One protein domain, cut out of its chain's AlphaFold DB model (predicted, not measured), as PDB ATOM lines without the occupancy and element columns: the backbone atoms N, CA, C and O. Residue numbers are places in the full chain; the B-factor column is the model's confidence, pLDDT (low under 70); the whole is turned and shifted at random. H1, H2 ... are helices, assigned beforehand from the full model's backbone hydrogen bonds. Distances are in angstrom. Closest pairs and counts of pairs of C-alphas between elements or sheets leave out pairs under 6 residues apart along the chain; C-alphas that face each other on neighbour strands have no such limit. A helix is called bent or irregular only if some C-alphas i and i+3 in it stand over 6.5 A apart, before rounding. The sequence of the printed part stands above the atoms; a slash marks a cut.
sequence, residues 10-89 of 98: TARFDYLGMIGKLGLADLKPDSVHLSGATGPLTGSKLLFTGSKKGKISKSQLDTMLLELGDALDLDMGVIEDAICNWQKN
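Overview. This is residues 10 to 89 of the 98 residues of the protein "aGPT-Pplase3 domain-containing protein" of Rhodanobacter sp. Root179 (UniProt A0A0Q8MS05). Three helices, H3, H2 and H4, make a cluster in which each one touches the other two at nearly a right angle, and a fourth, H1, lies off to one side of it, near H4. A long winding stretch, residues 22 to 38, folds back from the far end of H1 to the cluster. The printed part has 80 residues with four named helices, in the order H1, H2, H3, H4, and no named strand; its class is all helix. It is compact, with a radius of gyration of the C-alphas of 12.6 A, and elongated, spanning 39 by 24 by 24 A.

Along the chain. Find C-alpha 58 at (385.026, 368.967, 372.981); from there H3, the longest helix, runs over residues 58 to 72 for 20.9 A. H2 is residues 39 to 49, 15.4 A long, and H4 is residues 76 to 86, ending at C-alpha 86 at (375.634, 354.431, 365.997). Look for H1 at residues 10 to 21, starting from C-alpha 10 at (371.025, 373.627, 365.754); it is neither bent nor irregular, but only just: C-alphas 12 and 15 are 6.2 A apart.

Arrangement. Start at H3, which touches H2 about perpendicular, at 79 degrees; their closest C-alphas, Ser 44 and Leu 61, are 6.4 A apart. With residues 65 to 69 alone H3 touches H4, at 77 degrees, closest at the C-alphas of Gly 69 and Met 76, 6.5 A. H2 touches H4 at 81 degrees, where the C-alphas of Pro 40 and Cys 84 come to 4.9 A. H1 and H4 are close but not clearly touching, with the C-alphas of Gly 17 and Gly 77 7.7 A apart, at a steep tilt of 63 degrees, opposite ways. H1 is apart from H2 and H3. In H2, H3 and H4 every O i to N i+4 pair is within hydrogen-bond range; in H1, 7 of 8 are.

Size, cuts and confidence. Look to Leu 24 and Lys 55 for the two C-alphas farthest apart, 39.4 A. The printed part has no cut; the link from H1 to H2 is long, H2 to H3 short and H3 to H4 tight. The mean pLDDT of the printed part of this model is 93.9, and no printed residue is under 70.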
ATOM      1  N   THR A  10     371.927 374.320 366.690       85.44
ATOM      2  CA  THR A  10     371.025 373.627 365.754       85.44
ATOM      3  C   THR A  10     370.715 374.476 364.523       85.44
ATOM      4  O   THR A  10     370.672 373.955 363.421       85.44
ATOM      5  N   ALA A  11     370.568 375.795 364.672       86.31
ATOM      6  CA  ALA A  11     370.353 376.671 363.524       86.31
ATOM      7  C   ALA A  11     371.630 376.815 362.667       86.31
ATOM      8  O   ALA A  11     371.577 376.791 361.441       86.31
ATOM      9  N   ARG A  12     372.804 376.895 363.299       87.88
ATOM     10  CA  ARG A  12     374.089 376.926 362.577       87.88
ATOM     11  C   ARG A  12     374.372 375.634 361.819       87.88
ATOM     12  O   ARG A  12     374.968 375.698 360.756       87.88
ATOM     13  N   PHE A  13     373.952 374.494 362.358       88.75
ATOM     14  CA  PHE A  13     374.203 373.190 361.755       88.75
ATOM     15  C   PHE A  13     373.059 372.771 360.818       88.75
ATOM     16  O   PHE A  13     373.224 372.781 359.601       88.75
ATOM     17  N   ASP A  14     371.872 372.482 361.356       87.06
ATOM     18  CA  ASP A  14     370.752 371.903 360.607       87.06
ATOM     19  C   ASP A  14     370.151 372.905 359.617       87.06
ATOM     20  O   ASP A  14     369.910 372.562 358.463       87.06
ATOM     21  N   TYR A  15     369.910 374.153 360.040       90.88
ATOM     22  CA  TYR A  15     369.259 375.136 359.166       90.88
ATOM     23  C   TYR A  15     370.178 375.570 358.014       90.88
ATOM     24  O   TYR A  15     369.749 375.537 356.861       90.88
ATOM     25  N   LEU A  16     371.451 375.896 358.280       91.12
ATOM     26  CA  LEU A  16     372.409 376.182 357.200       91.12
ATOM     27  C   LEU A  16     372.673 374.948 356.327       91.12
ATOM     28  O   LEU A  16     372.730 375.068 355.104       91.12
ATOM     29  N   GLY A  17     372.748 373.759 356.929       90.06
ATOM     30  CA  GLY A  17     372.859 372.502 356.194       90.06
ATOM     31  C   GLY A  17     371.667 372.262 355.264       90.06
ATOM     32  O   GLY A  17     371.849 371.811 354.137       90.06
ATOM     33  N   MET A  18     370.448 372.615 355.680       91.19
ATOM     34  CA  MET A  18     369.258 372.537 354.829       91.19
ATOM     35  C   MET A  18     369.295 373.532 353.666       91.19
ATOM     36  O   MET A  18     368.921 373.156 352.560       91.19
ATOM     37  N   ILE A  19     369.781 374.761 353.874       93.44
ATOM     38  CA  ILE A  19     370.005 375.722 352.776       93.44
ATOM     39  C   ILE A  19     370.963 375.122 351.737       93.44
ATOM     40  O   ILE A  19     370.678 375.190 350.538       93.44
ATOM     41  N   GLY A  20     372.044 374.482 352.198       91.00
ATOM     42  CA  GLY A  20     372.988 373.746 351.353       91.00
ATOM     43  C   GLY A  20     372.330 372.608 350.572       91.00
ATOM     44  O   GLY A  20     372.398 372.562 349.346       91.00
ATOM     45  N   LYS A  21     371.610 371.722 351.269       88.69
ATOM     46  CA  LYS A  21     370.905 370.567 350.676       88.69
ATOM     47  C   LYS A  21     369.838 370.968 349.653       88.69
ATOM     48  O   LYS A  21     369.602 370.230 348.703       88.69
ATOM     49  N   LEU A  22     369.196 372.122 349.836       94.44
ATOM     50  CA  LEU A  22     368.220 372.675 348.892       94.44
ATOM     51  C   LEU A  22     368.873 373.347 347.671       94.44
ATOM     52  O   LEU A  22     368.157 373.782 346.773       94.44
ATOM     53  N   GLY A  23     370.205 373.453 347.629       92.81
ATOM     54  CA  GLY A  23     370.935 374.100 346.539       92.81
ATOM     55  C   GLY A  23     370.757 375.619 346.500       92.81
ATOM     56  O   GLY A  23     371.000 376.239 345.469       92.81
ATOM     57  N   LEU A  24     370.312 376.227 347.604       94.56
ATOM     58  CA  LEU A  24     370.112 377.677 347.696       94.56
ATOM     59  C   LEU A  24     371.440 378.427 347.863       94.56
ATOM     60  O   LEU A  24     371.550 379.589 347.480       94.56
ATOM     61  N   ALA A  25     372.437 377.760 348.440       93.88
ATOM     62  CA  ALA A  25     373.819 378.208 348.530       93.88
ATOM     63  C   ALA A  25     374.734 376.981 348.647       93.88
ATOM     64  O   ALA A  25     374.298 375.941 349.133       93.88
ATOM     65  N   ASP A  26     375.995 377.094 348.232       90.44
ATOM     66  CA  ASP A  26     376.989 376.034 348.443       90.44
ATOM     67  C   ASP A  26     377.483 376.080 349.895       90.44
ATOM     68  O   ASP A  26     378.420 376.803 350.237       90.44
ATOM     69  N   LEU A  27     376.756 375.389 350.774       90.12
ATOM     70  CA  LEU A  27     377.015 375.349 352.209       90.12
ATOM     71  C   LEU A  27     377.204 373.909 352.663       90.12
ATOM     72  O   LEU A  27     376.366 373.043 352.401       90.12
ATOM     73  N   LYS A  28     378.280 373.690 353.415       87.06
ATOM     74  CA  LYS A  28     378.583 372.437 354.103       87.06
ATOM     75  C   LYS A  28     378.999 372.734 355.542       87.06
ATOM     76  O   LYS A  28     379.569 373.804 355.780       87.06
ATOM     77  N   PRO A  29     378.712 371.845 356.505       90.00
ATOM     78  CA  PRO A  29     379.175 372.039 357.870       90.00
ATOM     79  C   PRO A  29     380.704 371.951 357.917       90.00
ATOM     80  O   PRO A  29     381.302 371.017 357.390       90.00
ATOM     81  N   ASP A  30     381.333 372.921 358.569       91.00
ATOM     82  CA  ASP A  30     382.787 373.011 358.736       91.00
ATOM     83  C   ASP A  30     383.318 372.134 359.878       91.00
ATOM     84  O   ASP A  30     384.515 371.898 359.957       91.00
ATOM     85  N   SER A  31     382.450 371.671 360.779       92.00
ATOM     86  CA  SER A  31     382.707 370.643 361.798       92.00
ATOM     87  C   SER A  31     381.380 370.135 362.364       92.00
ATOM     88  O   SER A  31     380.322 370.633 361.994       92.00
ATOM     89  N   VAL A  32     381.407 369.189 363.307       91.88
ATOM     90  CA  VAL A  32     380.205 368.633 363.965       91.88
ATOM     91  C   VAL A  32     379.592 369.574 365.023       91.88
ATOM     92  O   VAL A  32     378.457 369.373 365.476       91.88
ATOM     93  N   HIS A  33     380.302 370.640 365.409       90.75
ATOM     94  CA  HIS A  33     379.865 371.642 366.393       90.75
ATOM     95  C   HIS A  33     379.471 370.977 367.718       90.75
ATOM     96  O   HIS A  33     378.320 371.067 368.169       90.75
ATOM     97  N   LEU A  34     380.418 370.293 368.371       92.06
ATOM     98  CA  LEU A  34     380.143 369.539 369.601       92.06
ATOM     99  C   LEU A  34     379.778 370.419 370.807       92.06
ATOM    100  O   LEU A  34     379.243 369.934 371.814       92.06
ATOM    101  N   SER A  35     380.053 371.722 370.749       89.12
ATOM    102  CA  SER A  35     379.617 372.654 371.789       89.12
ATOM    103  C   SER A  35     378.092 372.805 371.785       89.12
ATOM    104  O   SER A  35     377.490 373.220 370.804       89.12
ATOM    105  N   GLY A  36     377.453 372.447 372.902       84.81
ATOM    106  CA  GLY A  36     375.990 372.397 373.016       84.81
ATOM    107  C   GLY A  36     375.344 371.126 372.449       84.81
ATOM    108  O   GLY A  36     374.149 370.934 372.648       84.81
ATOM    109  N   ALA A  37     376.109 370.227 371.817       88.88
ATOM    110  CA  ALA A  37     375.605 368.946 371.325       88.88
ATOM    111  C   ALA A  37     375.563 367.875 372.432       88.88
ATOM    112  O   ALA A  37     376.428 367.823 373.311       88.88
ATOM    113  N   THR A  38     374.573 366.981 372.369       91.94
ATOM    114  CA  THR A  38     374.396 365.861 373.313       91.94
ATOM    115  C   THR A  38     374.689 364.510 372.658       91.94
ATOM    116  O   THR A  38     375.612 363.808 373.081       91.94
ATOM    117  N   GLY A  39     373.943 364.155 371.605       92.81
ATOM    118  CA  GLY A  39     374.085 362.905 370.848       92.81
ATOM    119  C   GLY A  39     375.461 362.756 370.193       92.81
ATOM    120  O   GLY A  39     376.192 361.834 370.568       92.81
ATOM    121  N   PRO A  40     375.864 363.691 369.313       94.94
ATOM    122  CA  PRO A  40     377.178 363.672 368.671       94.94
ATOM    123  C   PRO A  40     378.327 363.639 369.681       94.94
ATOM    124  O   PRO A  40     379.256 362.848 369.546       94.94
ATOM    125  N   LEU A  41     378.227 364.412 370.769       96.88
ATOM    126  CA  LEU A  41     379.238 364.429 371.829       96.88
ATOM    127  C   LEU A  41     379.382 363.070 372.518       96.88
ATOM    128  O   LEU A  41     380.494 362.615 372.784       96.88
ATOM    129  N   THR A  42     378.261 362.417 372.809       97.25
ATOM    130  CA  THR A  42     378.247 361.083 373.417       97.25
ATOM    131  C   THR A  42     378.873 360.052 372.485       97.25
ATOM    132  O   THR A  42     379.680 359.235 372.933       97.25
ATOM    133  N   GLY A  43     378.531 360.108 371.197       97.38
ATOM    134  CA  GLY A  43     379.090 359.220 370.184       97.38
ATOM    135  C   GLY A  43     380.585 359.427 369.974       97.38
ATOM    136  O   GLY A  43     381.332 358.457 369.969       97.38
ATOM    137  N   SER A  44     381.039 360.676 369.932       97.69
ATOM    138  CA  SER A  44     382.456 361.025 369.748       97.69
ATOM    139  C   SER A  44     383.313 360.522 370.902       97.69
ATOM    140  O   SER A  44     384.357 359.907 370.697       97.69
ATOM    141  N   LYS A  45     382.838 360.696 372.142       98.12
ATOM    142  CA  LYS A  45     383.498 360.113 373.316       98.12
ATOM    143  C   LYS A  45     383.570 358.597 373.219       98.12
ATOM    144  O   LYS A  45     384.626 358.025 373.476       98.12
ATOM    145  N   LEU A  46     382.465 357.948 372.852       97.81
ATOM    146  CA  LEU A  46     382.429 356.498 372.716       97.81
ATOM    147  C   LEU A  46     383.415 356.001 371.653       97.81
ATOM    148  O   LEU A  46     384.143 355.054 371.928       97.81
ATOM    149  N   LEU A  47     383.474 356.665 370.498       97.31
ATOM    150  CA  LEU A  47     384.351 356.310 369.386       97.31
ATOM    151  C   LEU A  47     385.830 356.394 369.770       97.31
ATOM    152  O   LEU A  47     386.567 355.431 369.594       97.31
ATOM    153  N   PHE A  48     386.255 357.523 370.337       97.69
ATOM    154  CA  PHE A  48     387.679 357.793 370.548       97.69
ATOM    155  C   PHE A  48     388.220 357.345 371.906       97.69
ATOM    156  O   PHE A  48     389.431 357.287 372.098       97.69
ATOM    157  N   THR A  49     387.349 357.036 372.868       97.38
ATOM    158  CA  THR A  49     387.776 356.630 374.221       97.38
ATOM    159  C   THR A  49     387.224 355.277 374.660       97.38
ATOM    160  O   THR A  49     387.511 354.831 375.769       97.38
ATOM    161  N   GLY A  50     386.372 354.644 373.849       96.88
ATOM    162  CA  GLY A  50     385.654 353.425 374.228       96.88
ATOM    163  C   GLY A  50     384.583 353.638 375.307       96.88
ATOM    164  O   GLY A  50     383.985 352.677 375.783       96.88
ATOM    165  N   SER A  51     384.311 354.884 375.720       96.56
ATOM    166  CA  SER A  51     383.363 355.199 376.790       96.56
ATOM    167  C   SER A  51     382.547 356.452 376.495       96.56
ATOM    168  O   SER A  51     383.086 357.522 376.227       96.56
ATOM    169  N   LYS A  52     381.225 356.377 376.695       95.88
ATOM    170  CA  LYS A  52     380.320 357.546 376.634       95.88
ATOM    171  C   LYS A  52     380.692 358.651 377.636       95.88
ATOM    172  O   LYS A  52     380.300 359.805 377.474       95.88
ATOM    173  N   LYS A  53     381.445 358.304 378.688       95.06
ATOM    174  CA  LYS A  53     381.908 359.216 379.746       95.06
ATOM    175  C   LYS A  53     383.412 359.502 379.673       95.06
ATOM    176  O   LYS A  53     383.960 360.032 380.638       95.06
ATOM    177  N   GLY A  54     384.068 359.172 378.558       93.75
ATOM    178  CA  GLY A  54     385.478 359.479 378.333       93.75
ATOM    179  C   GLY A  54     385.816 360.939 378.633       93.75
ATOM    180  O   GLY A  54     385.053 361.855 378.297       93.75
ATOM    181  N   LYS A  55     386.953 361.153 379.299       94.12
ATOM    182  CA  LYS A  55     387.465 362.485 379.635       94.12
ATOM    183  C   LYS A  55     388.368 362.975 378.509       94.12
ATOM    184  O   LYS A  55     389.554 362.680 378.487       94.12
ATOM    185  N   ILE A  56     387.778 363.726 377.593       96.44
ATOM    186  CA  ILE A  56     388.448 364.399 376.483       96.44
ATOM    187  C   ILE A  56     387.684 365.693 376.188       96.44
ATOM    188  O   ILE A  56     386.467 365.766 376.417       96.44
ATOM    189  N   SER A  57     388.389 366.745 375.772       96.50
ATOM    190  CA  SER A  57     387.755 368.040 375.523       96.50
ATOM    191  C   SER A  57     386.921 368.017 374.239       96.50
ATOM    192  O   SER A  57     387.202 367.262 373.311       96.50
ATOM    193  N   LYS A  58     385.887 368.865 374.171       95.75
ATOM    194  CA  LYS A  58     385.026 368.967 372.981       95.75
ATOM    195  C   LYS A  58     385.806 369.419 371.747       95.75
ATOM    196  O   LYS A  58     385.604 368.858 370.686       95.75
ATOM    197  N   SER A  59     386.723 370.373 371.921       95.38
ATOM    198  CA  SER A  59     387.568 370.865 370.830       95.38
ATOM    199  C   SER A  59     388.476 369.772 370.275       95.38
ATOM    200  O   SER A  59     388.593 369.666 369.066       95.38
ATOM    201  N   GLN A  60     389.075 368.942 371.136       97.19
ATOM    202  CA  GLN A  60     389.872 367.805 370.664       97.19
ATOM    203  C   GLN A  60     389.007 366.795 369.910       97.19
ATOM    204  O   GLN A  60     389.414 366.328 368.858       97.19
ATOM    205  N   LEU A  61     387.808 366.489 370.415       97.69
ATOM    206  CA  LEU A  61     386.877 365.609 369.709       97.69
ATOM    207  C   LEU A  61     386.464 366.171 368.342       97.69
ATOM    208  O   LEU A  61     386.444 365.408 367.387       97.69
ATOM    209  N   ASP A  62     386.166 367.470 368.237       95.38
ATOM    210  CA  ASP A  62     385.840 368.114 366.954       95.38
ATOM    211  C   ASP A  62     387.017 367.990 365.971       95.38
ATOM    212  O   ASP A  62     386.810 367.574 364.837       95.38
ATOM    213  N   THR A  63     388.256 368.252 366.407       97.12
ATOM    214  CA  THR A  63     389.452 368.061 365.564       97.12
ATOM    215  C   THR A  63     389.610 366.612 365.106       97.12
ATOM    216  O   THR A  63     389.825 366.365 363.926       97.12
ATOM    217  N   MET A  64     389.439 365.641 366.005       97.94
ATOM    218  CA  MET A  64     389.543 364.222 365.652       97.94
ATOM    219  C   MET A  64     388.438 363.774 364.683       97.94
ATOM    220  O   MET A  64     388.662 362.890 363.862       97.94
ATOM    221  N   LEU A  65     387.239 364.357 364.770       97.75
ATOM    222  CA  LEU A  65     386.163 364.101 363.810       97.75
ATOM    223  C   LEU A  65     386.460 364.706 362.437       97.75
ATOM    224  O   LEU A  65     386.128 364.074 361.439       97.75
ATOM    225  N   LEU A  66     387.080 365.889 362.388       96.69
ATOM    226  CA  LEU A  66     387.532 366.495 361.134       96.69
ATOM    227  C   LEU A  66     388.559 365.600 360.449       96.69
ATOM    228  O   LEU A  66     388.347 365.195 359.313       96.69
ATOM    229  N   GLU A  67     389.597 365.194 361.182       97.81
ATOM    230  CA  GLU A  67     390.619 364.268 360.678       97.81
ATOM    231  C   GLU A  67     390.005 362.946 360.194       97.81
ATOM    232  O   GLU A  67     390.413 362.403 359.169       97.81
ATOM    233  N   LEU A  68     388.999 362.431 360.910       97.62
ATOM    234  CA  LEU A  68     388.277 361.226 360.512       97.62
ATOM    235  C   LEU A  68     387.478 361.425 359.219       97.62
ATOM    236  O   LEU A  68     387.497 360.545 358.363       97.62
ATOM    237  N   GLY A  69     386.756 362.538 359.078       96.88
ATOM    238  CA  GLY A  69     385.993 362.818 357.863       96.88
ATOM    239  C   GLY A  69     386.893 363.045 356.658       96.88
ATOM    240  O   GLY A  69     386.629 362.462 355.612       96.88
ATOM    241  N   ASP A  70     387.994 363.778 356.826       96.81
ATOM    242  CA  ASP A  70     388.998 363.986 355.778       96.81
ATOM    243  C   ASP A  70     389.606 362.654 355.322       96.81
ATOM    244  O   ASP A  70     389.731 362.392 354.127       96.81
ATOM    245  N   ALA A  71     389.937 361.765 356.266       97.94
ATOM    246  CA  ALA A  71     390.488 360.447 355.954       97.94
ATOM    247  C   ALA A  71     389.493 359.521 355.231       97.94
ATOM    248  O   ALA A  71     389.913 358.600 354.528       97.94
ATOM    249  N   LEU A  72     388.189 359.731 355.425       96.81
ATOM    250  CA  LEU A  72     387.119 358.936 354.819       96.81
ATOM    251  C   LEU A  72     386.485 359.601 353.588       96.81
ATOM    252  O   LEU A  72     385.627 358.977 352.967       96.81
ATOM    253  N   ASP A  73     386.894 360.826 353.246       96.50
ATOM    254  CA  ASP A  73     386.269 361.676 352.223       96.50
ATOM    255  C   ASP A  73     384.754 361.869 352.465       96.50
ATOM    256  O   ASP A  73     383.912 361.665 351.586       96.50
ATOM    257  N   LEU A  74     384.385 362.207 353.709       94.69
ATOM    258  CA  LEU A  74     382.995 362.372 354.147       94.69
ATOM    259  C   LEU A  74     382.694 363.780 354.670       94.69
ATOM    260  O   LEU A  74     383.439 364.353 355.461       94.69
ATOM    261  N   ASP A  75     381.514 364.281 354.300       93.00
ATOM    262  CA  ASP A  75     380.956 365.523 354.837       93.00
ATOM    263  C   ASP A  75     380.658 365.417 356.344       93.00
ATOM    264  O   ASP A  75     380.192 364.388 356.844       93.00
ATOM    265  N   MET A  76     380.871 366.513 357.074       94.25
ATOM    266  CA  MET A  76     380.672 366.562 358.526       94.25
ATOM    267  C   MET A  76     379.225 366.301 358.957       94.25
ATOM    268  O   MET A  76     379.003 365.770 360.044       94.25
ATOM    269  N   GLY A  77     378.237 366.611 358.115       92.50
ATOM    270  CA  GLY A  77     376.843 366.230 358.331       92.50
ATOM    271  C   GLY A  77     376.659 364.714 358.361       92.50
ATOM    272  O   GLY A  77     375.970 364.197 359.235       92.50
ATOM    273  N   VAL A  78     377.341 363.990 357.470       93.06
ATOM    274  CA  VAL A  78     377.301 362.519 357.431       93.06
ATOM    275  C   VAL A  78     377.966 361.924 358.669       93.06
ATOM    276  O   VAL A  78     377.422 360.994 359.265       93.06
ATOM    277  N   ILE A  79     379.116 362.464 359.084       95.81
ATOM    278  CA  ILE A  79     379.804 362.042 360.314       95.81
ATOM    279  C   ILE A  79     378.902 362.261 361.539       95.81
ATOM    280  O   ILE A  79     378.783 361.362 362.379       95.81
ATOM    281  N   GLU A  80     378.240 363.416 361.637       94.44
ATOM    282  CA  GLU A  80     377.317 363.743 362.729       94.44
ATOM    283  C   GLU A  80     376.158 362.743 362.817       94.44
ATOM    284  O   GLU A  80     375.967 362.108 363.864       94.44
ATOM    285  N   ASP A  81     375.467 362.520 361.699       92.38
ATOM    286  CA  ASP A  81     374.328 361.607 361.619       92.38
ATOM    287  C   ASP A  81     374.757 360.168 361.950       92.38
ATOM    288  O   ASP A  81     374.130 359.476 362.768       92.38
ATOM    289  N   ALA A  82     375.869 359.716 361.361       93.94
ATOM    290  CA  ALA A  82     376.388 358.367 361.542       93.94
ATOM    291  C   ALA A  82     376.741 358.093 363.008       93.94
ATOM    292  O   ALA A  82     376.312 357.078 363.570       93.94
ATOM    293  N   ILE A  83     377.478 358.999 363.657       95.44
ATOM    294  CA  ILE A  83     377.918 358.804 365.040       95.44
ATOM    295  C   ILE A  83     376.756 358.936 366.031       95.44
ATOM    296  O   ILE A  83     376.694 358.202 367.024       95.44
ATOM    297  N   CYS A  84     375.801 359.829 365.751       94.19
ATOM    298  CA  CYS A  84     374.605 360.018 366.562       94.19
ATOM    299  C   CYS A  84     373.678 358.795 366.503       94.19
ATOM    300  O   CYS A  84     373.117 358.392 367.531       94.19
ATOM    301  N   ASN A  85     373.547 358.167 365.330       95.06
ATOM    302  CA  ASN A  85     372.815 356.916 365.163       95.06
ATOM    303  C   ASN A  85     373.547 355.741 365.828       95.06
ATOM    304  O   ASN A  85     372.977 355.059 366.685       95.06
ATOM    305  N   TRP A  86     374.826 355.544 365.497       95.75
ATOM    306  CA  TRP A  86     375.634 354.431 365.997       95.75
ATOM    307  C   TRP A  86     375.711 354.398 367.527       95.75
ATOM    308  O   TRP A  86     375.508 353.343 368.126       95.75
ATOM    309  N   GLN A  87     375.901 355.539 368.199       96.00
ATOM    310  CA  GLN A  87     376.057 355.551 369.661       96.00
ATOM    311  C   GLN A  87     374.826 355.043 370.426       96.00
ATOM    312  O   GLN A  87     374.949 354.647 371.592       96.00
ATOM    313  N   LYS A  88     373.638 355.040 369.804       95.00
ATOM    314  CA  LYS A  88     372.416 354.488 370.406       95.00
ATOM    315  C   LYS A  88     372.515 352.966 370.538       95.00
ATOM    316  O   LYS A  88     372.101 352.432 371.561       95.00
ATOM    317  N   ASN A  89     373.123 352.299 369.555       95.44
ATOM    318  CA  ASN A  89     373.279 350.845 369.482       95.44
ATOM    319  C   ASN A  89     374.686 350.470 368.966       95.44
ATOM    320  O   ASN A  89     374.821 349.946 367.865       95.44
TER     321      ASN A  89